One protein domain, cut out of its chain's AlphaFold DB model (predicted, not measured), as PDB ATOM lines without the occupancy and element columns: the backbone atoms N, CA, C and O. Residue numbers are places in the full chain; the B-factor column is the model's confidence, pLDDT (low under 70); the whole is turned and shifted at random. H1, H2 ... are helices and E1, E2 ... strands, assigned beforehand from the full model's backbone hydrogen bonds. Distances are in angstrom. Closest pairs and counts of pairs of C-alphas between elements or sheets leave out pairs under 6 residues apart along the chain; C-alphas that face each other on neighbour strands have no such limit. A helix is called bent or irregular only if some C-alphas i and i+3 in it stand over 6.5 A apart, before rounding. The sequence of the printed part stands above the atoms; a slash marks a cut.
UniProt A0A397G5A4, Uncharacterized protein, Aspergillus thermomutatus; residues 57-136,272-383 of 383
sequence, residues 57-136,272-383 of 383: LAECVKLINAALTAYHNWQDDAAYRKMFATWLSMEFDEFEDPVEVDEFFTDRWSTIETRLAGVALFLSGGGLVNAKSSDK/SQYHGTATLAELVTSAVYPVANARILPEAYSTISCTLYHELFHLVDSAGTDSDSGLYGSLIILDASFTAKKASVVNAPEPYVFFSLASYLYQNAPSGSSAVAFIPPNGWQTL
ATOM      1  N   LEU A  57      41.438 -10.525 -39.692       95.75
ATOM      2  CA  LEU A  57      42.296 -10.239 -38.539       95.75
ATOM      3  C   LEU A  57      41.526 -10.345 -37.225       95.75
ATOM      4  O   LEU A  57      42.010 -10.959 -36.277       95.75
ATOM      5  N   ALA A  58      40.300  -9.823 -37.171       95.62
ATOM      6  CA  ALA A  58      39.447  -9.980 -35.997       95.62
ATOM      7  C   ALA A  58      39.149 -11.460 -35.687       95.62
ATOM      8  O   ALA A  58      39.017 -11.837 -34.522       95.62
ATOM      9  N   GLU A  59      39.053 -12.311 -36.709       96.25
ATOM     10  CA  GLU A  59      38.924 -13.761 -36.544       96.25
ATOM     11  C   GLU A  59      40.240 -14.434 -36.133       96.25
ATOM     12  O   GLU A  59      40.218 -15.280 -35.241       96.25
ATOM     13  N   CYS A  60      41.383 -13.999 -36.670       97.25
ATOM     14  CA  CYS A  60      42.709 -14.444 -36.230       97.25
ATOM     15  C   CYS A  60      42.912 -14.190 -34.729       97.25
ATOM     16  O   CYS A  60      43.384 -15.074 -34.020       97.25
ATOM     17  N   VAL A  61      42.480 -13.027 -34.216       97.38
ATOM     18  CA  VAL A  61      42.540 -12.721 -32.775       97.38
ATOM     19  C   VAL A  61      41.670 -13.683 -31.951       97.38
ATOM     20  O   VAL A  61      42.063 -14.106 -30.866       97.38
ATOM     21  N   LYS A  62      40.500 -14.088 -32.457       97.31
ATOM     22  CA  LYS A  62      39.666 -15.093 -31.774       97.31
ATOM     23  C   LYS A  62      40.324 -16.471 -31.763       97.31
ATOM     24  O   LYS A  62      40.259 -17.149 -30.742       97.31
ATOM     25  N   LEU A  63      40.945 -16.874 -32.873       97.94
ATOM     26  CA  LEU A  63      41.649 -18.153 -32.980       97.94
ATOM     27  C   LEU A  63      42.856 -18.204 -32.043       97.94
ATOM     28  O   LEU A  63      42.957 -19.150 -31.261       97.94
ATOM     29  N   ILE A  64      43.712 -17.175 -32.046       98.12
ATOM     30  CA  ILE A  64      44.863 -17.144 -31.134       98.12
ATOM     31  C   ILE A  64      44.404 -17.115 -29.680       98.12
ATOM     32  O   ILE A  64      44.916 -17.888 -28.887       98.12
ATOM     33  N   ASN A  65      43.375 -16.342 -29.316       98.38
ATOM     34  CA  ASN A  65      42.868 -16.333 -27.940       98.38
ATOM     35  C   ASN A  65      42.302 -17.688 -27.509       98.38
ATOM     36  O   ASN A  65      42.457 -18.074 -26.348       98.38
ATOM     37  N   ALA A  66      41.690 -18.436 -28.429       98.31
ATOM     38  CA  ALA A  66      41.255 -19.791 -28.136       98.31
ATOM     39  C   ALA A  66      42.444 -20.730 -27.885       98.31
ATOM     40  O   ALA A  66      42.411 -21.509 -26.931       98.31
ATOM     41  N   ALA A  67      43.509 -20.620 -28.684       98.62
ATOM     42  CA  ALA A  67      44.748 -21.367 -28.483       98.62
ATOM     43  C   ALA A  67      45.473 -20.978 -27.184       98.62
ATOM     44  O   ALA A  67      45.904 -21.860 -26.448       98.62
ATOM     45  N   LEU A  68      45.557 -19.684 -26.859       98.56
ATOM     46  CA  LEU A  68      46.142 -19.187 -25.608       98.56
ATOM     47  C   LEU A  68      45.342 -19.682 -24.400       98.56
ATOM     48  O   LEU A  68      45.922 -20.161 -23.432       98.56
ATOM     49  N   THR A  69      44.009 -19.668 -24.479       98.50
ATOM     50  CA  THR A  69      43.156 -20.255 -23.436       98.50
ATOM     51  C   THR A  69      43.464 -21.742 -23.253       98.50
ATOM     52  O   THR A  69      43.609 -22.192 -22.120       98.50
ATOM     53  N   ALA A  70      43.618 -22.506 -24.336       98.31
ATOM     54  CA  ALA A  70      43.999 -23.915 -24.246       98.31
ATOM     55  C   ALA A  70      45.403 -24.106 -23.635       98.31
ATOM     56  O   ALA A  70      45.583 -24.950 -22.759       98.31
ATOM     57  N   TYR A  71      46.378 -23.289 -24.044       98.31
ATOM     58  CA  TYR A  71      47.745 -23.286 -23.514       98.31
ATOM     59  C   TYR A  71      47.819 -22.926 -22.022       98.31
ATOM     60  O   TYR A  71      48.625 -23.489 -21.296       98.31
ATOM     61  N   HIS A  72      46.965 -22.039 -21.518       97.94
ATOM     62  CA  HIS A  72      46.986 -21.678 -20.093       97.94
ATOM     63  C   HIS A  72      46.181 -22.630 -19.200       97.94
ATOM     64  O   HIS A  72      46.296 -22.553 -17.983       97.94
ATOM     65  N   ASN A  73      45.366 -23.524 -19.774       97.62
ATOM     66  CA  ASN A  73      44.454 -24.391 -19.013       97.62
ATOM     67  C   ASN A  73      44.669 -25.899 -19.253       97.62
ATOM     68  O   ASN A  73      43.886 -26.710 -18.760       97.62
ATOM     69  N   TRP A  74      45.696 -26.323 -20.000       97.12
ATOM     70  CA  TRP A  74      45.879 -27.748 -20.326       97.12
ATOM     71  C   TRP A  74      46.175 -28.629 -19.107       97.12
ATOM     72  O   TRP A  74      45.837 -29.813 -19.127       97.12
ATOM     73  N   GLN A  75      46.777 -28.091 -18.044       96.44
ATOM     74  CA  GLN A  75      47.046 -28.868 -16.827       96.44
ATOM     75  C   GLN A  75      45.733 -29.319 -16.171       96.44
ATOM     76  O   GLN A  75      45.594 -30.479 -15.776       96.44
ATOM     77  N   ASP A  76      44.730 -28.442 -16.176       95.81
ATOM     78  CA  ASP A  76      43.435 -28.671 -15.533       95.81
ATOM     79  C   ASP A  76      42.391 -29.310 -16.465       95.81
ATOM     80  O   ASP A  76      41.428 -29.918 -15.992       95.81
ATOM     81  N   ASP A  77      42.574 -29.216 -17.786       95.94
ATOM     82  CA  ASP A  77      41.599 -29.679 -18.775       95.94
ATOM     83  C   ASP A  77      42.164 -30.757 -19.719       95.94
ATOM     84  O   ASP A  77      42.961 -30.510 -20.632       95.94
ATOM     85  N   ALA A  78      41.675 -31.988 -19.539       94.62
ATOM     86  CA  ALA A  78      42.030 -33.134 -20.372       94.62
ATOM     87  C   ALA A  78      41.620 -32.967 -21.849       94.62
ATOM     88  O   ALA A  78      42.178 -33.643 -22.718       94.62
ATOM     89  N   ALA A  79      40.656 -32.092 -22.160       95.19
ATOM     90  CA  ALA A  79      40.294 -31.746 -23.529       95.19
ATOM     91  C   ALA A  79      41.458 -31.094 -24.263       95.19
ATOM     92  O   ALA A  79      41.835 -31.547 -25.347       95.19
ATOM     93  N   TYR A  80      42.054 -30.070 -23.652       97.12
ATOM     94  CA  TYR A  80      43.163 -29.341 -24.249       97.12
ATOM     95  C   TYR A  80      44.387 -30.230 -24.401       97.12
ATOM     96  O   TYR A  80      44.985 -30.229 -25.476       97.12
ATOM     97  N   ARG A  81      44.696 -31.091 -23.420       96.19
ATOM     98  CA  ARG A  81      45.773 -32.087 -23.578       96.19
ATOM     99  C   ARG A  81      45.557 -32.988 -24.785       96.19
ATOM    100  O   ARG A  81      46.469 -33.183 -25.585       96.19
ATOM    101  N   LYS A  82      44.335 -33.491 -24.980       95.19
ATOM    102  CA  LYS A  82      44.014 -34.300 -26.163       95.19
ATOM    103  C   LYS A  82      44.121 -33.503 -27.461       95.19
ATOM    104  O   LYS A  82      44.531 -34.076 -28.466       95.19
ATOM    105  N   MET A  83      43.775 -32.216 -27.472       96.06
ATOM    106  CA  MET A  83      43.946 -31.363 -28.654       96.06
ATOM    107  C   MET A  83      45.423 -31.109 -28.964       96.06
ATOM    108  O   MET A  83      45.810 -31.233 -30.124       96.06
ATOM    109  N   PHE A  84      46.252 -30.835 -27.953       96.94
ATOM    110  CA  PHE A  84      47.706 -30.732 -28.102       96.94
ATOM    111  C   PHE A  84      48.303 -32.034 -28.649       96.94
ATOM    112  O   PHE A  84      49.081 -32.001 -29.599       96.94
ATOM    113  N   ALA A  85      47.879 -33.190 -28.133       94.94
ATOM    114  CA  ALA A  85      48.299 -34.490 -28.653       94.94
ATOM    115  C   ALA A  85      47.834 -34.740 -30.094       94.94
ATOM    116  O   ALA A  85      48.567 -35.286 -30.912       94.94
ATOM    117  N   THR A  86      46.608 -34.327 -30.415       94.88
ATOM    118  CA  THR A  86      46.003 -34.539 -31.734       94.88
ATOM    119  C   THR A  86      46.689 -33.696 -32.801       94.88
ATOM    120  O   THR A  86      47.046 -34.222 -33.853       94.88
ATOM    121  N   TRP A  87      46.898 -32.408 -32.537       96.06
ATOM    122  CA  TRP A  87      47.314 -31.449 -33.559       96.06
ATOM    123  C   TRP A  87      48.791 -31.098 -33.502       96.06
ATOM    124  O   TRP A  87      49.387 -30.906 -34.548       96.06
ATOM    125  N   LEU A  88      49.390 -31.057 -32.313       96.62
ATOM    126  CA  LEU A  88      50.744 -30.538 -32.098       96.62
ATOM    127  C   LEU A  88      51.726 -31.613 -31.608       96.62
ATOM    128  O   LEU A  88      52.824 -31.297 -31.168       96.62
ATOM    129  N   SER A  89      51.362 -32.892 -31.719       95.50
ATOM    130  CA  SER A  89      52.218 -34.037 -31.405       95.50
ATOM    131  C   SER A  89      52.840 -33.977 -30.005       95.50
ATOM    132  O   SER A  89      54.047 -34.178 -29.845       95.50
ATOM    133  N   MET A  90      52.009 -33.678 -29.006       96.12
ATOM    134  CA  MET A  90      52.404 -33.558 -27.600       96.12
ATOM    135  C   MET A  90      51.915 -34.732 -26.750       96.12
ATOM    136  O   MET A  90      50.835 -35.271 -26.983       96.12
ATOM    137  N   GLU A  91      52.670 -35.073 -25.709       95.25
ATOM    138  CA  GLU A  91      52.210 -35.937 -24.620       95.25
ATOM    139  C   GLU A  91      52.522 -35.299 -23.267       95.25
ATOM    140  O   GLU A  91      53.362 -34.403 -23.152       95.25
ATOM    141  N   PHE A  92      51.792 -35.751 -22.255       95.69
ATOM    142  CA  PHE A  92      51.816 -35.199 -20.910       95.69
ATOM    143  C   PHE A  92      51.935 -36.344 -19.909       95.69
ATOM    144  O   PHE A  92      51.308 -37.393 -20.101       95.69
ATOM    145  N   ASP A  93      52.704 -36.134 -18.847       94.38
ATOM    146  CA  ASP A  93      52.789 -37.070 -17.736       94.38
ATOM    147  C   ASP A  93      51.604 -36.846 -16.787       94.38
ATOM    148  O   ASP A  93      51.602 -35.956 -15.937       94.38
ATOM    149  N   GLU A  94      50.555 -37.656 -16.961       91.88
ATOM    150  CA  GLU A  94      49.352 -37.608 -16.122       91.88
ATOM    151  C   GLU A  94      49.538 -38.255 -14.736       91.88
ATOM    152  O   GLU A  94      48.579 -38.312 -13.962       91.88
ATOM    153  N   PHE A  95      50.732 -38.772 -14.415       92.25
ATOM    154  CA  PHE A  95      51.045 -39.303 -13.086       92.25
ATOM    155  C   PHE A  95      51.637 -38.250 -12.139       92.25
ATOM    156  O   PHE A  95      51.657 -38.495 -10.929       92.25
ATOM    157  N   GLU A  96      52.075 -37.105 -12.664       91.31
ATOM    158  CA  GLU A  96      52.550 -35.961 -11.881       91.31
ATOM    159  C   GLU A  96      51.384 -35.072 -11.390       91.31
ATOM    160  O   GLU A  96      50.300 -35.039 -11.982       91.31
ATOM    161  N   ASP A  97      51.595 -34.366 -10.271       87.81
ATOM    162  CA  ASP A  97      50.639 -33.408  -9.687       87.81
ATOM    163  C   ASP A  97      51.357 -32.083  -9.335       87.81
ATOM    164  O   ASP A  97      52.046 -32.013  -8.306       87.81
ATOM    165  N   PRO A  98      51.226 -31.027 -10.167       91.62
ATOM    166  CA  PRO A  98      50.339 -30.927 -11.333       91.62
ATOM    167  C   PRO A  98      50.820 -31.767 -12.529       91.62
ATOM    168  O   PRO A  98      51.989 -32.122 -12.599       91.62
ATOM    169  N   VAL A  99      49.928 -32.033 -13.494       95.19
ATOM    170  CA  VAL A  99      50.293 -32.694 -14.763       95.19
ATOM    171  C   VAL A  99      51.412 -31.904 -15.446       95.19
ATOM    172  O   VAL A  99      51.313 -30.678 -15.581       95.19
ATOM    173  N   GLU A 100      52.445 -32.601 -15.914       96.06
ATOM    174  CA  GLU A 100      53.606 -32.002 -16.579       96.06
ATOM    175  C   GLU A 100      53.676 -32.389 -18.064       96.06
ATOM    176  O   GLU A 100      53.048 -33.348 -18.517       96.06
ATOM    177  N   VAL A 101      54.417 -31.612 -18.858       95.31
ATOM    178  CA  VAL A 101      54.782 -32.017 -20.222       95.31
ATOM    179  C   VAL A 101      55.769 -33.172 -20.102       95.31
ATOM    180  O   VAL A 101      56.724 -33.077 -19.337       95.31
ATOM    181  N   ASP A 102      55.553 -34.253 -20.854       94.56
ATOM    182  CA  ASP A 102      56.489 -35.379 -20.849       94.56
ATOM    183  C   ASP A 102      57.885 -34.904 -21.303       94.56
ATOM    184  O   ASP A 102      58.005 -34.158 -22.280       94.56
ATOM    185  N   GLU A 103      58.940 -35.328 -20.593       92.00
ATOM    186  CA  GLU A 103      60.319 -34.842 -20.776       92.00
ATOM    187  C   GLU A 103      60.766 -34.900 -22.247       92.00
ATOM    188  O   GLU A 103      61.423 -33.974 -22.734       92.00
ATOM    189  N   PHE A 104      60.344 -35.936 -22.987       91.38
ATOM    190  CA  PHE A 104      60.666 -36.123 -24.403       91.38
ATOM    191  C   PHE A 104      60.134 -34.996 -25.304       91.38
ATOM    192  O   PHE A 104      60.667 -34.761 -26.391       91.38
ATOM    193  N   PHE A 105      59.087 -34.295 -24.872       93.81
ATOM    194  CA  PHE A 105      58.391 -33.276 -25.652       93.81
ATOM    195  C   PHE A 105      58.722 -31.837 -25.224       93.81
ATOM    196  O   PHE A 105      58.183 -30.900 -25.812       93.81
ATOM    197  N   THR A 106      59.642 -31.637 -24.276       93.38
ATOM    198  CA  THR A 106      60.018 -30.305 -23.755       93.38
ATOM    199  C   THR A 106      60.460 -29.331 -24.855       93.38
ATOM    200  O   THR A 106      59.993 -28.193 -24.900       93.38
ATOM    201  N   ASP A 107      61.302 -29.775 -25.795       92.19
ATOM    202  CA  ASP A 107      61.764 -28.923 -26.903       92.19
ATOM    203  C   ASP A 107      60.604 -28.509 -27.821       92.19
ATOM    204  O   ASP A 107      60.525 -27.365 -28.267       92.19
ATOM    205  N   ARG A 108      59.658 -29.425 -28.066       94.19
ATOM    206  CA  ARG A 108      58.468 -29.139 -28.880       94.19
ATOM    207  C   ARG A 108      57.546 -28.151 -28.186       94.19
ATOM    208  O   ARG A 108      57.000 -27.268 -28.840       94.19
ATOM    209  N   TRP A 109      57.405 -28.282 -26.870       95.81
ATOM    210  CA  TRP A 109      56.650 -27.338 -26.061       95.81
ATOM    211  C   TRP A 109      57.237 -25.927 -26.150       95.81
ATOM    212  O   TRP A 109      56.502 -24.983 -26.419       95.81
ATOM    213  N   SER A 110      58.563 -25.788 -26.054       94.06
ATOM    214  CA  SER A 110      59.235 -24.493 -26.227       94.06
ATOM    215  C   SER A 110      59.018 -23.890 -27.624       94.06
ATOM    216  O   SER A 110      58.819 -22.676 -27.757       94.06
ATOM    217  N   THR A 111      58.983 -24.721 -28.674       93.81
ATOM    218  CA  THR A 111      58.584 -24.264 -30.014       93.81
ATOM    219  C   THR A 111      57.147 -23.745 -30.010       93.81
ATOM    220  O   THR A 111      56.916 -22.628 -30.471       93.81
ATOM    221  N   ILE A 112      56.191 -24.493 -29.451       96.31
ATOM    222  CA  ILE A 112      54.782 -24.077 -29.355       96.31
ATOM    223  C   ILE A 112      54.653 -22.727 -28.637       96.31
ATOM    224  O   ILE A 112      53.973 -21.833 -29.140       96.31
ATOM    225  N   GLU A 113      55.343 -22.548 -27.509       95.81
ATOM    226  CA  GLU A 113      55.373 -21.288 -26.756       95.81
ATOM    227  C   GLU A 113      55.854 -20.127 -27.620       95.81
ATOM    228  O   GLU A 113      55.187 -19.097 -27.729       95.81
ATOM    229  N   THR A 114      56.986 -20.322 -28.295       94.69
ATOM    230  CA  THR A 114      57.589 -19.316 -29.174       94.69
ATOM    231  C   THR A 114      56.636 -18.916 -30.299       94.69
ATOM    232  O   THR A 114      56.481 -17.730 -30.594       94.69
ATOM    233  N   ARG A 115      55.954 -19.892 -30.907       95.25
ATOM    234  CA  ARG A 115      55.028 -19.677 -32.026       95.25
ATOM    235  C   ARG A 115      53.770 -18.931 -31.600       95.25
ATOM    236  O   ARG A 115      53.414 -17.930 -32.224       95.25
ATOM    237  N   LEU A 116      53.127 -19.376 -30.519       97.56
ATOM    238  CA  LEU A 116      51.936 -18.719 -29.978       97.56
ATOM    239  C   LEU A 116      52.252 -17.292 -29.516       97.56
ATOM    240  O   LEU A 116      51.520 -16.361 -29.857       97.56
ATOM    241  N   ALA A 117      53.363 -17.101 -28.799       96.38
ATOM    242  CA  ALA A 117      53.798 -15.783 -28.351       96.38
ATOM    243  C   ALA A 117      54.138 -14.856 -29.525       96.38
ATOM    244  O   ALA A 117      53.767 -13.687 -29.489       96.38
ATOM    245  N   GLY A 118      54.789 -15.364 -30.577       95.44
ATOM    246  CA  GLY A 118      55.119 -14.586 -31.773       95.44
ATOM    247  C   GLY A 118      53.876 -14.014 -32.457       95.44
ATOM    248  O   GLY A 118      53.792 -12.803 -32.670       95.44
ATOM    249  N   VAL A 119      52.877 -14.863 -32.734       97.12
ATOM    250  CA  VAL A 119      51.608 -14.430 -33.347       97.12
ATOM    251  C   VAL A 119      50.863 -13.461 -32.428       97.12
ATOM    252  O   VAL A 119      50.390 -12.416 -32.881       97.12
ATOM    253  N   ALA A 120      50.790 -13.765 -31.131       96.75
ATOM    254  CA  ALA A 120      50.103 -12.919 -30.164       96.75
ATOM    255  C   ALA A 120      50.762 -11.538 -30.004       96.75
ATOM    256  O   ALA A 120      50.065 -10.518 -29.967       96.75
ATOM    257  N   LEU A 121      52.097 -11.485 -29.959       95.25
ATOM    258  CA  LEU A 121      52.872 -10.246 -29.905       95.25
ATOM    259  C   LEU A 121      52.625  -9.394 -31.150       95.25
ATOM    260  O   LEU A 121      52.341  -8.201 -31.022       95.25
ATOM    261  N   PHE A 122      52.694 -10.004 -32.336       95.94
ATOM    262  CA  PHE A 122      52.463  -9.300 -33.592       95.94
ATOM    263  C   PHE A 122      51.050  -8.710 -33.648       95.94
ATOM    264  O   PHE A 122      50.906  -7.505 -33.850       95.94
ATOM    265  N   LEU A 123      50.017  -9.516 -33.378       96.25
ATOM    266  CA  LEU A 123      48.618  -9.069 -33.381       96.25
ATOM    267  C   LEU A 123      48.319  -7.995 -32.322       96.25
ATOM    268  O   LEU A 123      47.393  -7.204 -32.497       96.25
ATOM    269  N   SER A 124      49.122  -7.926 -31.258       94.88
ATOM    270  CA  SER A 124      49.052  -6.874 -30.233       94.88
ATOM    271  C   SER A 124      49.793  -5.584 -30.622       94.88
ATOM    272  O   SER A 124      49.844  -4.643 -29.830       94.88
ATOM    273  N   GLY A 125      50.395  -5.523 -31.815       93.25
ATOM    274  CA  GLY A 125      51.171  -4.374 -32.292       93.25
ATOM    275  C   GLY A 125      52.608  -4.324 -31.771       93.25
ATOM    276  O   GLY A 125      53.273  -3.302 -31.920       93.25
ATOM    277  N   GLY A 126      53.103  -5.413 -31.175       92.06
ATOM    278  CA  GLY A 126      54.485  -5.526 -30.707       92.06
ATOM    279  C   GLY A 126      55.521  -5.651 -31.831       92.06
ATOM    280  O   GLY A 126      56.717  -5.557 -31.566       92.06
ATOM    281  N   GLY A 127      55.070  -5.826 -33.077       91.94
ATOM    282  CA  GLY A 127      55.926  -6.027 -34.245       91.94
ATOM    283  C   GLY A 127      56.422  -7.469 -34.376       91.94
ATOM    284  O   GLY A 127      55.888  -8.381 -33.747       91.94
ATOM    285  N   LEU A 128      57.426  -7.674 -35.231       91.12
ATOM    286  CA  LEU A 128      58.042  -8.985 -35.453       91.12
ATOM    287  C   LEU A 128      59.238  -9.192 -34.523       91.12
ATOM    288  O   LEU A 128      60.093  -8.313 -34.374       91.12
ATOM    289  N   VAL A 129      59.334 -10.386 -33.940       85.44
ATOM    290  CA  VAL A 129      60.537 -10.806 -33.215       85.44
ATOM    291  C   VAL A 129      61.688 -10.915 -34.218       85.44
ATOM    292  O   VAL A 129      61.516 -11.458 -35.305       85.44
ATOM    293  N   ASN A 130      62.859 -10.372 -33.872       83.12
ATOM    294  CA  ASN A 130      64.036 -10.318 -34.752       83.12
ATOM    295  C   ASN A 130      63.771  -9.666 -36.127       83.12
ATOM    296  O   ASN A 130      64.356 -10.079 -37.133       83.12
ATOM    297  N   ALA A 131      62.907  -8.644 -36.165       84.44
ATOM    298  CA  ALA A 131      62.638  -7.866 -37.370       84.44
ATOM    299  C   ALA A 131      63.940  -7.385 -38.040       84.44
ATOM    300  O   ALA A 131      64.872  -6.918 -37.379       84.44
ATOM    301  N   LYS A 132      63.995  -7.493 -39.369       79.56
ATOM    302  CA  LYS A 132      65.130  -7.066 -40.199       79.56
ATOM    303  C   LYS A 132      65.122  -5.559 -40.444       79.56
ATOM    304  O   LYS A 132      66.181  -4.957 -40.601       79.56
ATOM    305  N   SER A 133      63.942  -4.943 -40.420       81.31
ATOM    306  CA  SER A 133      63.770  -3.491 -40.439       81.31
ATOM    307  C   SER A 133      62.800  -3.037 -39.348       81.31
ATOM    308  O   SER A 133      62.010  -3.824 -38.823       81.31
ATOM    309  N   SER A 134      62.849  -1.747 -39.006       81.56
ATOM    310  CA  SER A 134      61.869  -1.113 -38.114       81.56
ATOM    311  C   SER A 134      60.491  -0.928 -38.756       81.56
ATOM    312  O   SER A 134      59.561  -0.492 -38.079       81.56
ATOM    313  N   ASP A 135      60.376  -1.189 -40.057       87.62
ATOM    314  CA  ASP A 135      59.145  -0.994 -40.810       87.62
ATOM    315  C   ASP A 135      58.172  -2.148 -40.560       87.62
ATOM    316  O   ASP A 135      58.554  -3.245 -40.151       87.62
ATOM    317  N   LYS A 136      56.887  -1.917 -40.815       93.44
ATOM    318  CA  LYS A 136      55.888  -2.988 -40.741       93.44
ATOM    319  C   LYS A 136      56.148  -4.022 -41.842       93.44
ATOM    320  O   LYS A 136      56.598  -3.639 -42.924       93.44
ATOM    321  N   SER A 272      33.777 -23.130 -53.857       64.00
ATOM    322  CA  SER A 272      32.873 -23.528 -52.761       64.00
ATOM    323  C   SER A 272      33.263 -24.777 -51.943       64.00
ATOM    324  O   SER A 272      32.401 -25.331 -51.269       64.00
ATOM    325  N   GLN A 273      34.498 -25.279 -52.033       63.88
ATOM    326  CA  GLN A 273      34.898 -26.590 -51.509       63.88
ATOM    327  C   GLN A 273      36.072 -26.591 -50.513       63.88
ATOM    328  O   GLN A 273      36.276 -27.620 -49.878       63.88
ATOM    329  N   TYR A 274      36.832 -25.498 -50.355       62.56
ATOM    330  CA  TYR A 274      38.073 -25.504 -49.548       62.56
ATOM    331  C   TYR A 274      37.999 -24.745 -48.213       62.56
ATOM    332  O   TYR A 274      38.859 -24.939 -47.364       62.56
ATOM    333  N   HIS A 275      36.945 -23.961 -47.981       74.94
ATOM    334  CA  HIS A 275      36.628 -23.363 -46.681       74.94
ATOM    335  C   HIS A 275      35.155 -23.638 -46.415       74.94
ATOM    336  O   HIS A 275      34.285 -23.087 -47.093       74.94
ATOM    337  N   GLY A 276      34.873 -24.573 -45.506       68.69
ATOM    338  CA  GLY A 276      33.521 -25.103 -45.330       68.69
ATOM    339  C   GLY A 276      32.526 -24.097 -44.749       68.69
ATOM    340  O   GLY A 276      31.320 -24.318 -44.845       68.69
ATOM    341  N   THR A 277      33.013 -22.975 -44.203       81.00
ATOM    342  CA  THR A 277      32.183 -21.867 -43.708       81.00
ATOM    343  C   THR A 277      32.813 -20.506 -43.979       81.00
ATOM    344  O   THR A 277      34.026 -20.391 -44.166       81.00
ATOM    345  N   ALA A 278      31.990 -19.453 -44.003       83.12
ATOM    346  CA  ALA A 278      32.477 -18.113 -44.317       83.12
ATOM    347  C   ALA A 278      33.153 -17.429 -43.117       83.12
ATOM    348  O   ALA A 278      34.084 -16.653 -43.317       83.12
ATOM    349  N   THR A 279      32.674 -17.684 -41.891       91.31
ATOM    350  CA  THR A 279      33.107 -16.975 -40.671       91.31
ATOM    351  C   THR A 279      33.097 -17.875 -39.435       91.31
ATOM    352  O   THR A 279      32.295 -18.803 -39.326       91.31
ATOM    353  N   LEU A 280      33.906 -17.540 -38.429       93.56
ATOM    354  CA  LEU A 280      33.932 -18.211 -37.125       93.56
ATOM    355  C   LEU A 280      32.623 -18.044 -36.348       93.56
ATOM    356  O   LEU A 280      32.280 -18.872 -35.507       93.56
ATOM    357  N   ALA A 281      31.891 -16.955 -36.591       93.12
ATOM    358  CA  ALA A 281      30.594 -16.730 -35.958       93.12
ATOM    359  C   ALA A 281      29.534 -17.722 -36.463       93.12
ATOM    360  O   ALA A 281      28.662 -18.134 -35.701       93.12
ATOM    361  N   GLU A 282      29.617 -18.126 -37.732       93.00
ATOM    362  CA  GLU A 282      28.717 -19.114 -38.333       93.00
ATOM    363  C   GLU A 282      28.960 -20.523 -37.773       93.00
ATOM    364  O   GLU A 282      28.000 -21.244 -37.485       93.00
ATOM    365  N   LEU A 283      30.227 -20.880 -37.530       91.81
ATOM    366  CA  LEU A 283      30.638 -22.181 -36.985       91.81
ATOM    367  C   LEU A 283      29.993 -22.542 -35.650       91.81
ATOM    368  O   LEU A 283      29.758 -23.713 -35.366       91.81
ATOM    369  N   VAL A 284      29.713 -21.539 -34.825       93.62
ATOM    370  CA  VAL A 284      29.182 -21.721 -33.468       93.62
ATOM    371  C   VAL A 284      27.662 -21.588 -33.420       93.62
ATOM    372  O   VAL A 284      27.070 -21.464 -32.352       93.62
ATOM    373  N   THR A 285      26.997 -21.623 -34.576       94.75
ATOM    374  CA  THR A 285      25.536 -21.710 -34.655       94.75
ATOM    375  C   THR A 285      25.076 -23.162 -34.570       94.75
ATOM    376  O   THR A 285      25.742 -24.071 -35.060       94.75
ATOM    377  N   SER A 286      23.881 -23.410 -34.026       92.00
ATOM    378  CA  SER A 286      23.324 -24.770 -33.930       92.00
ATOM    379  C   SER A 286      23.138 -25.481 -35.280       92.00
ATOM    380  O   SER A 286      22.935 -26.690 -35.294       92.00
ATOM    381  N   ALA A 287      23.154 -24.751 -36.400       91.06
ATOM    382  CA  ALA A 287      23.003 -25.318 -37.740       91.06
ATOM    383  C   ALA A 287      24.309 -25.902 -38.301       91.06
ATOM    384  O   ALA A 287      24.256 -26.766 -39.173       91.06
ATOM    385  N   VAL A 288      25.454 -25.418 -37.818       93.12
ATOM    386  CA  VAL A 288      26.779 -25.709 -38.382       93.12
ATOM    387  C   VAL A 288      27.684 -26.403 -37.369       93.12
ATOM    388  O   VAL A 288      28.505 -27.224 -37.765       93.12
ATOM    389  N   TYR A 289      27.518 -26.112 -36.077       94.38
ATOM    390  CA  TYR A 289      28.367 -26.633 -35.010       94.38
ATOM    391  C   TYR A 289      28.511 -28.165 -35.061       94.38
ATOM    392  O   TYR A 289      27.504 -28.857 -35.274       94.38
ATOM    393  N   PRO A 290      29.721 -28.720 -34.841       93.62
ATOM    394  CA  PRO A 290      29.930 -30.152 -34.957       93.62
ATOM    395  C   PRO A 290      29.040 -30.948 -34.000       93.62
ATOM    396  O   PRO A 290      28.932 -30.667 -32.806       93.62
ATOM    397  N   VAL A 291      28.413 -31.996 -34.534       91.19
ATOM    398  CA  VAL A 291      27.582 -32.910 -33.746       91.19
ATOM    399  C   VAL A 291      28.464 -33.987 -33.122       91.19
ATOM    400  O   VAL A 291      29.341 -34.550 -33.778       91.19
ATOM    401  N   ALA A 292      28.205 -34.328 -31.862       90.38
ATOM    402  CA  ALA A 292      28.889 -35.427 -31.191       90.38
ATOM    403  C   ALA A 292      28.787 -36.739 -31.993       90.38
ATOM    404  O   ALA A 292      27.723 -37.111 -32.487       90.38
ATOM    405  N   ASN A 293      29.900 -37.461 -32.084       88.75
ATOM    406  CA  ASN A 293      30.135 -38.658 -32.895       88.75
ATOM    407  C   ASN A 293      30.136 -38.444 -34.416       88.75
ATOM    408  O   ASN A 293      30.278 -39.416 -35.165       88.75
ATOM    409  N   ALA A 294      30.012 -37.204 -34.899       90.94
ATOM    410  CA  ALA A 294      30.228 -36.919 -36.307       90.94
ATOM    411  C   ALA A 294      31.700 -37.155 -36.669       90.94
ATOM    412  O   ALA A 294      32.616 -36.741 -35.960       90.94
ATOM    413  N   ARG A 295      31.928 -37.784 -37.822       89.25
ATOM    414  CA  ARG A 295      33.268 -38.017 -38.391       89.25
ATOM    415  C   ARG A 295      33.591 -37.040 -39.518       89.25
ATOM    416  O   ARG A 295      34.284 -37.385 -40.468       89.25
ATOM    417  N   ILE A 296      33.025 -35.841 -39.432       89.75
ATOM    418  CA  ILE A 296      33.325 -34.749 -40.354       89.75
ATOM    419  C   ILE A 296      34.722 -34.240 -40.007       89.75
ATOM    420  O   ILE A 296      34.977 -33.917 -38.844       89.75
ATOM    421  N   LEU A 297      35.613 -34.208 -40.995       90.56
ATOM    422  CA  LEU A 297      36.987 -33.764 -40.793       90.56
ATOM    423  C   LEU A 297      37.049 -32.253 -40.492       90.56
ATOM    424  O   LEU A 297      36.178 -31.513 -40.963       90.56
ATOM    425  N   PRO A 298      38.042 -31.789 -39.716       89.69
ATOM    426  CA  PRO A 298      38.156 -30.388 -39.309       89.69
ATOM    427  C   PRO A 298      38.217 -29.359 -40.444       89.69
ATOM    428  O   PRO A 298      37.733 -28.251 -40.249       89.69
ATOM    429  N   GLU A 299      38.693 -29.719 -41.639       88.75
ATOM    430  CA  GLU A 299      38.723 -28.840 -42.821       88.75
ATOM    431  C   GLU A 299      37.336 -28.325 -43.211       88.75
ATOM    432  O   GLU A 299      37.193 -27.210 -43.710       88.75
ATOM    433  N   ALA A 300      36.285 -29.111 -42.950       88.81
ATOM    434  CA  ALA A 300      34.908 -28.691 -43.200       88.81
ATOM    435  C   ALA A 300      34.467 -27.519 -42.303       88.81
ATOM    436  O   ALA A 300      33.427 -26.916 -42.549       88.81
ATOM    437  N   TYR A 301      35.246 -27.205 -41.270       90.69
ATOM    438  CA  TYR A 301      35.015 -26.096 -40.357       90.69
ATOM    439  C   TYR A 301      36.058 -24.986 -40.522       90.69
ATOM    440  O   TYR A 301      35.947 -23.957 -39.862       90.69
ATOM    441  N   SER A 302      37.051 -25.147 -41.401       90.69
ATOM    442  CA  SER A 302      37.993 -24.074 -41.706       90.69
ATOM    443  C   SER A 302      37.262 -22.910 -42.374       90.69
ATOM    444  O   SER A 302      36.411 -23.093 -43.252       90.69
ATOM    445  N   THR A 303      37.602 -21.699 -41.945       90.69
ATOM    446  CA  THR A 303      37.085 -20.450 -42.516       90.69
ATOM    447  C   THR A 303      38.116 -19.850 -43.458       90.69
ATOM    448  O   THR A 303      39.265 -20.287 -43.492       90.69
ATOM    449  N   ILE A 304      37.726 -18.833 -44.218       86.81
ATOM    450  CA  ILE A 304      38.654 -18.101 -45.088       86.81
ATOM    451  C   ILE A 304      39.754 -17.407 -44.264       86.81
ATOM    452  O   ILE A 304      40.909 -17.365 -44.680       86.81
ATOM    453  N   SER A 305      39.435 -16.908 -43.063       92.69
ATOM    454  CA  SER A 305      40.428 -16.254 -42.204       92.69
ATOM    455  C   SER A 305      41.510 -17.204 -41.688       92.69
ATOM    456  O   SER A 305      42.592 -16.734 -41.340       92.69
ATOM    457  N   CYS A 306      41.275 -18.523 -41.715       94.81
ATOM    458  CA  CYS A 306      42.302 -19.521 -41.415       94.81
ATOM    459  C   CYS A 306      43.520 -19.400 -42.340       94.81
ATOM    460  O   CYS A 306      44.624 -19.650 -41.876       94.81
ATOM    461  N   THR A 307      43.353 -18.952 -43.593       93.75
ATOM    462  CA  THR A 307      44.490 -18.668 -44.482       93.75
ATOM    463  C   THR A 307      45.359 -17.550 -43.921       93.75
ATOM    464  O   THR A 307      46.553 -17.738 -43.755       93.75
ATOM    465  N   LEU A 308      44.786 -16.393 -43.573       95.88
ATOM    466  CA  LEU A 308      45.587 -15.313 -42.989       95.88
ATOM    467  C   LEU A 308      46.229 -15.761 -41.670       95.88
ATOM    468  O   LEU A 308      47.384 -15.448 -41.416       95.88
ATOM    469  N   TYR A 309      45.496 -16.516 -40.854       97.56
ATOM    470  CA  TYR A 309      46.009 -17.033 -39.591       97.56
ATOM    471  C   TYR A 309      47.202 -17.982 -39.781       97.56
ATOM    472  O   TYR A 309      48.181 -17.863 -39.051       97.56
ATOM    473  N   HIS A 310      47.146 -18.861 -40.784       96.38
ATOM    474  CA  HIS A 310      48.261 -19.699 -41.221       96.38
ATOM    475  C   HIS A 310      49.483 -18.840 -41.585       96.38
ATOM    476  O   HIS A 310      50.554 -19.003 -41.002       96.38
ATOM    477  N   GLU A 311      49.305 -17.853 -42.467       96.25
ATOM    478  CA  GLU A 311      50.403 -16.983 -42.914       96.25
ATOM    479  C   GLU A 311      51.030 -16.170 -41.768       96.25
ATOM    480  O   GLU A 311      52.214 -15.849 -41.803       96.25
ATOM    481  N   LEU A 312      50.277 -15.857 -40.706       97.06
ATOM    482  CA  LEU A 312      50.838 -15.188 -39.530       97.06
ATOM    483  C   LEU A 312      51.877 -16.049 -38.801       97.06
ATOM    484  O   LEU A 312      52.854 -15.495 -38.302       97.06
ATOM    485  N   PHE A 313      51.708 -17.373 -38.746       96.50
ATOM    486  CA  PHE A 313      52.711 -18.264 -38.143       96.50
ATOM    487  C   PHE A 313      53.987 -18.336 -38.969       96.50
ATOM    488  O   PHE A 313      55.068 -18.436 -38.382       96.50
ATOM    489  N   HIS A 314      53.865 -18.248 -40.295       94.50
ATOM    490  CA  HIS A 314      55.029 -18.073 -41.147       94.50
ATOM    491  C   HIS A 314      55.705 -16.730 -40.866       94.50
ATOM    492  O   HIS A 314      56.890 -16.658 -40.555       94.50
ATOM    493  N   LEU A 315      54.932 -15.644 -40.902       94.56
ATOM    494  CA  LEU A 315      55.438 -14.280 -40.774       94.56
ATOM    495  C   LEU A 315      56.274 -14.056 -39.505       94.56
ATOM    496  O   LEU A 315      57.298 -13.373 -39.558       94.56
ATOM    497  N   VAL A 316      55.832 -14.602 -38.368       93.12
ATOM    498  CA  VAL A 316      56.506 -14.407 -37.074       93.12
ATOM    499  C   VAL A 316      57.697 -15.338 -36.858       93.12
ATOM    500  O   VAL A 316      58.435 -15.145 -35.891       93.12
ATOM    501  N   ASP A 317      57.925 -16.312 -37.743       88.56
ATOM    502  CA  ASP A 317      59.137 -17.122 -37.708       88.56
ATOM    503  C   ASP A 317      60.266 -16.477 -38.499       88.56
ATOM    504  O   ASP A 317      60.446 -16.662 -39.703       88.56
ATOM    505  N   SER A 318      61.074 -15.720 -37.772       75.19
ATOM    506  CA  SER A 318      62.248 -15.064 -38.326       75.19
ATOM    507  C   SER A 318      63.384 -16.012 -38.712       75.19
ATOM    508  O   SER A 318      64.354 -15.501 -39.255       75.19
ATOM    509  N   ALA A 319      63.315 -17.300 -38.340       73.44
ATOM    510  CA  ALA A 319      64.381 -18.285 -38.542       73.44
ATOM    511  C   ALA A 319      64.114 -19.245 -39.717       73.44
ATOM    512  O   ALA A 319      64.904 -20.158 -39.963       73.44
ATOM    513  N   GLY A 320      62.970 -19.107 -40.400       71.94
ATOM    514  CA  GLY A 320      62.636 -19.946 -41.554       71.94
ATOM    515  C   GLY A 320      62.488 -21.433 -41.225       71.94
ATOM    516  O   GLY A 320      62.707 -22.279 -42.088       71.94
ATOM    517  N   THR A 321      62.196 -21.765 -39.967       72.94
ATOM    518  CA  THR A 321      61.976 -23.146 -39.514       72.94
ATOM    519  C   THR A 321      60.548 -23.619 -39.787       72.94
ATOM    520  O   THR A 321      60.252 -24.794 -39.622       72.94
ATOM    521  N   ASP A 322      59.684 -22.701 -40.208       68.94
ATOM    522  CA  ASP A 322      58.232 -22.752 -40.357       68.94
ATOM    523  C   ASP A 322      57.729 -23.448 -41.611       68.94
ATOM    524  O   ASP A 322      56.644 -23.129 -42.083       68.94
ATOM    525  N   SER A 323      58.503 -24.356 -42.184       71.62
ATOM    526  CA  SER A 323      58.061 -25.033 -43.391       71.62
ATOM    527  C   SER A 323      56.747 -25.772 -43.180       71.62
ATOM    528  O   SER A 323      56.521 -26.400 -42.143       71.62
ATOM    529  N   ASP A 324      55.898 -25.736 -44.204       71.06
ATOM    530  CA  ASP A 324      54.663 -26.501 -44.209       71.06
ATOM    531  C   ASP A 324      54.919 -28.010 -44.139       71.06
ATOM    532  O   ASP A 324      54.058 -28.741 -43.653       71.06
ATOM    533  N   SER A 325      56.080 -28.493 -44.617       69.19
ATOM    534  CA  SER A 325      56.462 -29.918 -44.651       69.19
ATOM    535  C   SER A 325      55.308 -30.848 -45.081       69.19
ATOM    536  O   SER A 325      55.085 -31.918 -44.499       69.19
ATOM    537  N   GLY A 326      54.506 -30.391 -46.057       74.75
ATOM    538  CA  GLY A 326      53.408 -31.160 -46.653       74.75
ATOM    539  C   GLY A 326      52.186 -31.321 -45.747       74.75
ATOM    540  O   GLY A 326      51.232 -32.025 -46.093       74.75
ATOM    541  N   LEU A 327      52.175 -30.662 -44.589       82.94
ATOM    542  CA  LEU A 327      51.164 -30.780 -43.546       82.94
ATOM    543  C   LEU A 327      49.944 -29.880 -43.802       82.94
ATOM    544  O   LEU A 327      49.549 -29.132 -42.925       82.94
ATOM    545  N   TYR A 328      49.296 -29.967 -44.966       80.44
ATOM    546  CA  TYR A 328      48.126 -29.118 -45.286       80.44
ATOM    547  C   TYR A 328      46.760 -29.749 -44.969       80.44
ATOM    548  O   TYR A 328      45.743 -29.064 -44.917       80.44
ATOM    549  N   GLY A 329      46.699 -31.075 -44.816       87.62
ATOM    550  CA  GLY A 329      45.449 -31.804 -44.583       87.62
ATOM    551  C   GLY A 329      45.377 -32.358 -43.169       87.62
ATOM    552  O   GLY A 329      46.351 -32.940 -42.690       87.62
ATOM    553  N   SER A 330      44.208 -32.288 -42.533       90.75
ATOM    554  CA  SER A 330      43.989 -32.823 -41.190       90.75
ATOM    555  C   SER A 330      44.368 -34.295 -41.122       90.75
ATOM    556  O   SER A 330      45.065 -34.679 -40.202       90.75
ATOM    557  N   LEU A 331      44.036 -35.128 -42.114       91.56
ATOM    558  CA  LEU A 331      44.444 -36.541 -42.106       91.56
ATOM    559  C   LEU A 331      45.968 -36.735 -42.129       91.56
ATOM    560  O   LEU A 331      46.465 -37.646 -41.471       91.56
ATOM    561  N   ILE A 332      46.698 -35.889 -42.863       90.88
ATOM    562  CA  ILE A 332      48.165 -35.932 -42.931       90.88
ATOM    563  C   ILE A 332      48.747 -35.480 -41.592       90.88
ATOM    564  O   ILE A 332      49.617 -36.150 -41.041       90.88
ATOM    565  N   ILE A 333      48.220 -34.390 -41.030       92.75
ATOM    566  CA  ILE A 333      48.621 -33.875 -39.718       92.75
ATOM    567  C   ILE A 333      48.323 -34.897 -38.629       92.75
ATOM    568  O   ILE A 333      49.174 -35.143 -37.789       92.75
ATOM    569  N   LEU A 334      47.156 -35.537 -38.647       92.25
ATOM    570  CA  LEU A 334      46.783 -36.572 -37.688       92.25
ATOM    571  C   LEU A 334      47.732 -37.768 -37.770       92.25
ATOM    572  O   LEU A 334      48.158 -38.270 -36.734       92.25
ATOM    573  N   ASP A 335      48.102 -38.207 -38.973       91.38
ATOM    574  CA  ASP A 335      49.103 -39.263 -39.118       91.38
ATOM    575  C   ASP A 335      50.474 -38.812 -38.592       91.38
ATOM    576  O   ASP A 335      51.072 -39.497 -37.765       91.38
ATOM    577  N   ALA A 336      50.944 -37.624 -38.975       89.81
ATOM    578  CA  ALA A 336      52.228 -37.091 -38.531       89.81
ATOM    579  C   ALA A 336      52.283 -36.867 -37.008       89.81
ATOM    580  O   ALA A 336      53.281 -37.198 -36.371       89.81
ATOM    581  N   SER A 337      51.212 -36.334 -36.430       89.69
ATOM    582  CA  SER A 337      51.109 -35.893 -35.041       89.69
ATOM    583  C   SER A 337      50.791 -37.043 -34.091       89.69
ATOM    584  O   SER A 337      51.524 -37.263 -33.125       89.69
ATOM    585  N   PHE A 338      49.733 -37.800 -34.392       80.12
ATOM    586  CA  PHE A 338      49.165 -38.812 -33.504       80.12
ATOM    587  C   PHE A 338      49.735 -40.212 -33.770       80.12
ATOM    588  O   PHE A 338      49.996 -40.954 -32.824       80.12
ATOM    589  N   THR A 339      49.965 -40.582 -35.038       78.75
ATOM    590  CA  THR A 339      50.505 -41.910 -35.392       78.75
ATOM    591  C   THR A 339      52.034 -41.934 -35.352       78.75
ATOM    592  O   THR A 339      52.630 -42.757 -34.661       78.75
ATOM    593  N   ALA A 340      52.679 -41.047 -36.111       80.94
ATOM    594  CA  ALA A 340      54.123 -41.041 -36.332       80.94
ATOM    595  C   ALA A 340      54.893 -40.213 -35.294       80.94
ATOM    596  O   ALA A 340      56.108 -40.369 -35.168       80.94
ATOM    597  N   LYS A 341      54.195 -39.339 -34.562       85.00
ATOM    598  CA  LYS A 341      54.751 -38.420 -33.562       85.00
ATOM    599  C   LYS A 341      55.945 -37.596 -34.069       85.00
ATOM    600  O   LYS A 341      56.942 -37.429 -33.358       85.00
ATOM    601  N   LYS A 342      55.878 -37.103 -35.308       87.56
ATOM    602  CA  LYS A 342      56.949 -36.333 -35.954       87.56
ATOM    603  C   LYS A 342      57.189 -35.010 -35.219       87.56
ATOM    604  O   LYS A 342      56.261 -34.249 -34.977       87.56
ATOM    605  N   ALA A 343      58.455 -34.707 -34.929       87.50
ATOM    606  CA  ALA A 343      58.837 -33.442 -34.295       87.50
ATOM    607  C   ALA A 343      58.597 -32.220 -35.198       87.50
ATOM    608  O   ALA A 343      58.365 -31.135 -34.685       87.50
ATOM    609  N   SER A 344      58.597 -32.392 -36.525       86.50
ATOM    610  CA  SER A 344      58.353 -31.301 -37.478       86.50
ATOM    611  C   SER A 344      56.937 -30.721 -37.407       86.50
ATOM    612  O   SER A 344      56.722 -29.609 -37.871       86.50
ATOM    613  N   VAL A 345      55.977 -31.421 -36.788       91.94
ATOM    614  CA  VAL A 345      54.583 -30.954 -36.676       91.94
ATOM    615  C   VAL A 345      54.489 -29.600 -35.975       91.94
ATOM    616  O   VAL A 345      53.712 -28.758 -36.400       91.94
ATOM    617  N   VAL A 346      55.293 -29.355 -34.937       93.31
ATOM    618  CA  VAL A 346      55.248 -28.076 -34.202       93.31
ATOM    619  C   VAL A 346      55.924 -26.921 -34.941       93.31
ATOM    620  O   VAL A 346      55.852 -25.784 -34.482       93.31
ATOM    621  N   ASN A 347      56.577 -27.188 -36.069       90.56
ATOM    622  CA  ASN A 347      57.170 -26.149 -36.901       90.56
ATOM    623  C   ASN A 347      56.196 -25.654 -37.976       90.56
ATOM    624  O   ASN A 347      56.207 -24.470 -38.295       90.56
ATOM    625  N   ALA A 348      55.331 -26.533 -38.488       91.81
ATOM    626  CA  ALA A 348      54.379 -26.181 -39.532       91.81
ATOM    627  C   ALA A 348      53.226 -25.306 -38.995       91.81
ATOM    628  O   ALA A 348      52.717 -25.575 -37.901       91.81
ATOM    629  N   PRO A 349      52.751 -24.302 -39.755       94.81
ATOM    630  CA  PRO A 349      51.619 -23.454 -39.370       94.81
ATOM    631  C   PRO A 349      50.272 -24.170 -39.252       94.81
ATOM    632  O   PRO A 349      49.519 -23.936 -38.307       94.81
ATOM    633  N   GLU A 350      49.940 -25.036 -40.210       94.81
ATOM    634  CA  GLU A 350      48.596 -25.613 -40.332       94.81
ATOM    635  C   GLU A 350      48.146 -26.423 -39.090       94.81
ATOM    636  O   GLU A 350      46.999 -26.276 -38.655       94.81
ATOM    637  N   PRO A 351      49.017 -27.208 -38.421       96.31
ATOM    638  CA  PRO A 351      48.739 -27.762 -37.095       96.31
ATOM    639  C   PRO A 351      48.195 -26.756 -36.067       96.31
ATOM    640  O   PRO A 351      47.238 -27.065 -35.349       96.31
ATOM    641  N   TYR A 352      48.744 -25.538 -36.015       97.75
ATOM    642  CA  TYR A 352      48.266 -24.488 -35.113       97.75
ATOM    643  C   TYR A 352      46.897 -23.953 -35.528       97.75
ATOM    644  O   TYR A 352      46.087 -23.621 -34.656       97.75
ATOM    645  N   VAL A 353      46.603 -23.904 -36.829       97.00
ATOM    646  CA  VAL A 353      45.281 -23.526 -37.350       97.00
ATOM    647  C   VAL A 353      44.223 -24.509 -36.851       97.00
ATOM    648  O   VAL A 353      43.250 -24.084 -36.220       97.00
ATOM    649  N   PHE A 354      44.427 -25.817 -37.043       96.69
ATOM    650  CA  PHE A 354      43.473 -26.829 -36.576       96.69
ATOM    651  C   PHE A 354      43.376 -26.897 -35.054       96.69
ATOM    652  O   PHE A 354      42.270 -27.024 -34.523       96.69
ATOM    653  N   PHE A 355      44.497 -26.754 -34.342       97.75
ATOM    654  CA  PHE A 355      44.503 -26.665 -32.883       97.75
ATOM    655  C   PHE A 355      43.658 -25.487 -32.377       97.75
ATOM    656  O   PHE A 355      42.796 -25.657 -31.508       97.75
ATOM    657  N   SER A 356      43.857 -24.301 -32.956       98.19
ATOM    658  CA  SER A 356      43.136 -23.080 -32.585       98.19
ATOM    659  C   SER A 356      41.648 -23.184 -32.920       98.19
ATOM    660  O   SER A 356      40.800 -22.813 -32.111       98.19
ATOM    661  N   LEU A 357      41.313 -23.748 -34.085       96.88
ATOM    662  CA  LEU A 357      39.934 -23.972 -34.519       96.88
ATOM    663  C   LEU A 357      39.201 -24.968 -33.610       96.88
ATOM    664  O   LEU A 357      38.071 -24.710 -33.192       96.88
ATOM    665  N   ALA A 358      39.842 -26.090 -33.271       95.94
ATOM    666  CA  ALA A 358      39.290 -27.082 -32.351       95.94
ATOM    667  C   ALA A 358      39.062 -26.485 -30.954       95.94
ATOM    668  O   ALA A 358      37.998 -26.689 -30.366       95.94
ATOM    669  N   SER A 359      40.019 -25.691 -30.464       97.62
ATOM    670  CA  SER A 359      39.908 -24.974 -29.190       97.62
ATOM    671  C   SER A 359      38.758 -23.965 -29.214       97.62
ATOM    672  O   SER A 359      37.942 -23.930 -28.294       97.62
ATOM    673  N   TYR A 360      38.628 -23.196 -30.301       97.44
ATOM    674  CA  TYR A 360      37.559 -22.212 -30.467       97.44
ATOM    675  C   TYR A 360      36.174 -22.870 -30.450       97.44
ATOM    676  O   TYR A 360      35.281 -22.407 -29.739       97.44
ATOM    677  N   LEU A 361      35.994 -23.977 -31.179       96.38
ATOM    678  CA  LEU A 361      34.744 -24.742 -31.189       96.38
ATOM    679  C   LEU A 361      34.417 -25.327 -29.809       96.38
ATOM    680  O   LEU A 361      33.264 -25.271 -29.381       96.38
ATOM    681  N   TYR A 362      35.411 -25.853 -29.095       97.00
ATOM    682  CA  TYR A 362      35.221 -26.386 -27.747       97.00
ATOM    683  C   TYR A 362      34.752 -25.307 -26.762       97.00
ATOM    684  O   TYR A 362      33.787 -25.509 -26.027       97.00
ATOM    685  N   GLN A 363      35.375 -24.128 -26.810       96.94
ATOM    686  CA  GLN A 363      35.072 -23.002 -25.923       96.94
ATOM    687  C   GLN A 363      33.737 -22.310 -26.236       96.94
ATOM    688  O   GLN A 363      33.148 -21.683 -25.357       96.94
ATOM    689  N   ASN A 364      33.244 -22.410 -27.475       96.75
ATOM    690  CA  ASN A 364      32.087 -21.650 -27.960       96.75
ATOM    691  C   ASN A 364      30.927 -22.553 -28.403       96.75
ATOM    692  O   ASN A 364      30.313 -22.333 -29.447       96.75
ATOM    693  N   ALA A 365      30.604 -23.576 -27.612       95.88
ATOM    694  CA  ALA A 365      29.432 -24.404 -27.875       95.88
ATOM    695  C   ALA A 365      28.138 -23.558 -27.877       95.88
ATOM    696  O   ALA A 365      27.899 -22.803 -26.927       95.88
ATOM    697  N   PRO A 366      27.268 -23.673 -28.903       95.56
ATOM    698  CA  PRO A 366      26.005 -22.952 -28.917       95.56
ATOM    699  C   PRO A 366      25.122 -23.347 -27.735       95.56
ATOM    700  O   PRO A 366      25.125 -24.491 -27.280       95.56
ATOM    701  N   SER A 367      24.286 -22.410 -27.286       93.75
ATOM    702  CA  SER A 367      23.312 -22.666 -26.225       93.75
ATOM    703  C   SER A 367      22.460 -23.902 -26.535       93.75
ATOM    704  O   SER A 367      21.780 -23.958 -27.559       93.75
ATOM    705  N   GLY A 368      22.447 -24.864 -25.610       91.19
ATOM    706  CA  GLY A 368      21.711 -26.124 -25.749       91.19
ATOM    707  C   GLY A 368      22.502 -27.264 -26.400       91.19
ATOM    708  O   GLY A 368      21.988 -28.380 -26.442       91.19
ATOM    709  N   SER A 369      23.733 -27.014 -26.851       92.75
ATOM    710  CA  SER A 369      24.681 -28.037 -27.298       92.75
ATOM    711  C   SER A 369      25.742 -28.310 -26.229       92.75
ATOM    712  O   SER A 369      26.085 -27.434 -25.438       92.75
ATOM    713  N   SER A 370      26.278 -29.529 -26.217       93.62
ATOM    714  CA  SER A 370      27.476 -29.857 -25.437       93.62
ATOM    715  C   SER A 370      28.732 -29.381 -26.165       93.62
ATOM    716  O   SER A 370      28.775 -29.430 -27.395       93.62
ATOM    717  N   ALA A 371      29.759 -28.988 -25.411       95.19
ATOM    718  CA  ALA A 371      31.088 -28.752 -25.965       95.19
ATOM    719  C   ALA A 371      31.653 -30.040 -26.578       95.19
ATOM    720  O   ALA A 371      31.460 -31.136 -26.040       95.19
ATOM    721  N   VAL A 372      32.337 -29.899 -27.713       94.75
ATOM    722  CA  VAL A 372      32.947 -31.022 -28.428       94.75
ATOM    723  C   VAL A 372      34.395 -30.737 -28.796       94.75
ATOM    724  O   VAL A 372      34.771 -29.602 -29.066       94.75
ATOM    725  N   ALA A 373      35.191 -31.799 -28.853       93.38
ATOM    726  CA  ALA A 373      36.555 -31.785 -29.369       93.38
ATOM    727  C   ALA A 373      36.719 -32.867 -30.438       93.38
ATOM    728  O   ALA A 373      36.085 -33.922 -30.358       93.38
ATOM    729  N   PHE A 374      37.575 -32.635 -31.432       92.94
ATOM    730  CA  PHE A 374      37.913 -33.661 -32.414       92.94
ATOM    731  C   PHE A 374      38.965 -34.613 -31.837       92.94
ATOM    732  O   PHE A 374      40.099 -34.207 -31.606       92.94
ATOM    733  N   ILE A 375      38.587 -35.874 -31.613       89.62
ATOM    734  CA  ILE A 375      39.432 -36.910 -31.013       89.62
ATOM    735  C   ILE A 375      39.555 -38.092 -31.991       89.62
ATOM    736  O   ILE A 375      38.614 -38.887 -32.131       89.62
ATOM    737  N   PRO A 376      40.689 -38.247 -32.691       87.19
ATOM    738  CA  PRO A 376      40.921 -39.385 -33.574       87.19
ATOM    739  C   PRO A 376      40.916 -40.726 -32.817       87.19
ATOM    740  O   PRO A 376      41.283 -40.779 -31.644       87.19
ATOM    741  N   PRO A 377      40.513 -41.836 -33.464       86.25
ATOM    742  CA  PRO A 377      39.848 -41.924 -34.770       86.25
ATOM    743  C   PRO A 377      38.320 -41.717 -34.680       86.25
ATOM    744  O   PRO A 377      37.589 -41.978 -35.638       86.25
ATOM    745  N   ASN A 378      37.808 -41.312 -33.515       87.00
ATOM    746  CA  ASN A 378      36.379 -41.313 -33.200       87.00
ATOM    747  C   ASN A 378      35.627 -40.083 -33.736       87.00
ATOM    748  O   ASN A 378      34.400 -40.126 -33.840       87.00
ATOM    749  N   GLY A 379      36.342 -39.030 -34.138       91.75
ATOM    750  CA  GLY A 379      35.767 -37.791 -34.663       91.75
ATOM    751  C   GLY A 379      35.411 -36.814 -33.543       91.75
ATOM    752  O   GLY A 379      36.074 -36.791 -32.511       91.75
ATOM    753  N   TRP A 380      34.365 -36.008 -33.723       93.50
ATOM    754  CA  TRP A 380      33.910 -35.055 -32.705       93.50
ATOM    755  C   TRP A 380      33.309 -35.793 -31.510       93.50
ATOM    756  O   TRP A 380      32.438 -36.637 -31.693       93.50
ATOM    757  N   GLN A 381      33.754 -35.512 -30.292       94.25
ATOM    758  CA  GLN A 381      33.312 -36.187 -29.070       94.25
ATOM    759  C   GLN A 381      32.913 -35.156 -28.020       94.25
ATOM    760  O   GLN A 381      33.576 -34.131 -27.881       94.25
ATOM    761  N   THR A 382      31.850 -35.445 -27.267       91.31
ATOM    762  CA  THR A 382      31.602 -34.765 -25.992       91.31
ATOM    763  C   THR A 382      32.649 -35.231 -24.997       91.31
ATOM    764  O   THR A 382      32.864 -36.441 -24.880       91.31
ATOM    765  N   LEU A 383      33.288 -34.288 -24.313       72.75
ATOM    766  CA  LEU A 383      34.298 -34.577 -23.301       72.75
ATOM    767  C   LEU A 383      33.725 -34.525 -21.889       72.75
ATOM    768  O   LEU A 383      32.826 -33.685 -21.652       72.75
TER     769      LEU A 383
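This is residues 57 to 136 and 272 to 383 of the 383 residues of an uncharacterized protein of Aspergillus thermomutatus (UniProt A0A397G5A4). A small strand hairpin, E1 and E2, packs through E1 on H2 and H9, at one side of a rounded cluster of helices with H9 at its core. H1 crosses H9, H2 is beside it and runs the opposite way, and H6 packs on its first residues; the longest helix, H3, packs on H1 and H6, while H7 packs on H2 and short H8 on H3. The printed part has 192 residues, with nine named helices followed by two named strands, E1 and E2, which make one antiparallel sheet. The class is mostly helix, and the helix packing is mostly crossed. The whole is compact, with a radius of gyration of the C-alphas of 16.1 A and spans of 49 by 43 by 29 A.

E1, residues 372 to 375, and E2, residues 379 to 382, are antiparallel neighbours in a hairpin, with 138 degrees between their directions. N 375 and O 379 are 2.8 A apart and N 381 and O 373 also 2.8 A, both within hydrogen-bond range. The closest C-alphas of E1 and H9, residues 349 to 363, are those of Tyr 362 and Val 372, 5.2 A apart. Those of E1 and H2, residues 78 to 87, are Ala 79 and Ala 373, 6.9 A apart. H2 and H9 touch, closest at the C-alphas of Trp 87 and Pro 351, 5.3 A, at a shallow tilt of 25 degrees, opposite ways. H9 and H1, residues 57 to 73, each touch four helices and are the hubs; they touch each other about perpendicular, at 77 degrees, with C-alphas 67 and 356 closest at 4.7 A. H6, residues 305 to 315, touches residues 349 to 353 of H9 at a steep tilt of 47 degrees, opposite ways, with the C-alphas of His 310 and Pro 349 closest at 5.4 A. H3, residues 103 to 123, touches H1 through its residues 116 to 123, closest at the C-alphas of Ile 64 and Ala 120, 6.8 A, at a shallow tilt of 33 degrees, only just short of steep, opposite ways. H3 and H9 are apart. H7, residues 330 to 339, touches H2, with the C-alphas of Thr 86 and Phe 338 closest at 5.6 A. H8, residues 343 to 346, touches residues 108 to 112 of H3, with the C-alphas of Ile 112 and Val 346 closest at 6.3 A. H5, residues 298 to 301, only just touches H9, with 3 pairs of C-alphas within 8 A, the closest Pro 298 and Phe 354 at 7.0 A. H4, residues 280 to 283, is close to H1 but not clearly touching, with C-alphas 59 and 280 closest at 6.7 A. Every O i to N i+4 pair is within hydrogen-bond range in H1, H2, H7 and H9, against 15 of 17 in H3 and 6 of 7 in H6; H4, H5 and H8 are too short for such a pair.

H1 begins at C-alpha 57, (42.296, -10.239, -38.539), and is 24.2 A long. H2 measures 14.3 A, H6 15.2 A and H7 12.6 A. H3 is 31.0 A long and irregular, with C-alphas 104 and 107 7.7 A apart. H4, H5 and H8 have four residues each. H9 is 21.3 A long and ends at C-alpha 363, (35.072, -23.002, -25.923). E1 is 9.1 A long; E2 is 10.1 A long and ends at C-alpha 382, (31.602, -34.765, -25.992).

The two C-alphas farthest apart, those of Ser 133 and Gly 368, are 50.0 A apart. Residues 137 to 271 are not printed, and C-alphas 136 and 272 are 33.1 A apart across this cut. The links H2 to H3, H4 to H5 and H6 to H7 are long. The mean pLDDT of the printed part is 91.2, with residues 272 to 274, 276, 322 and 325 under 70.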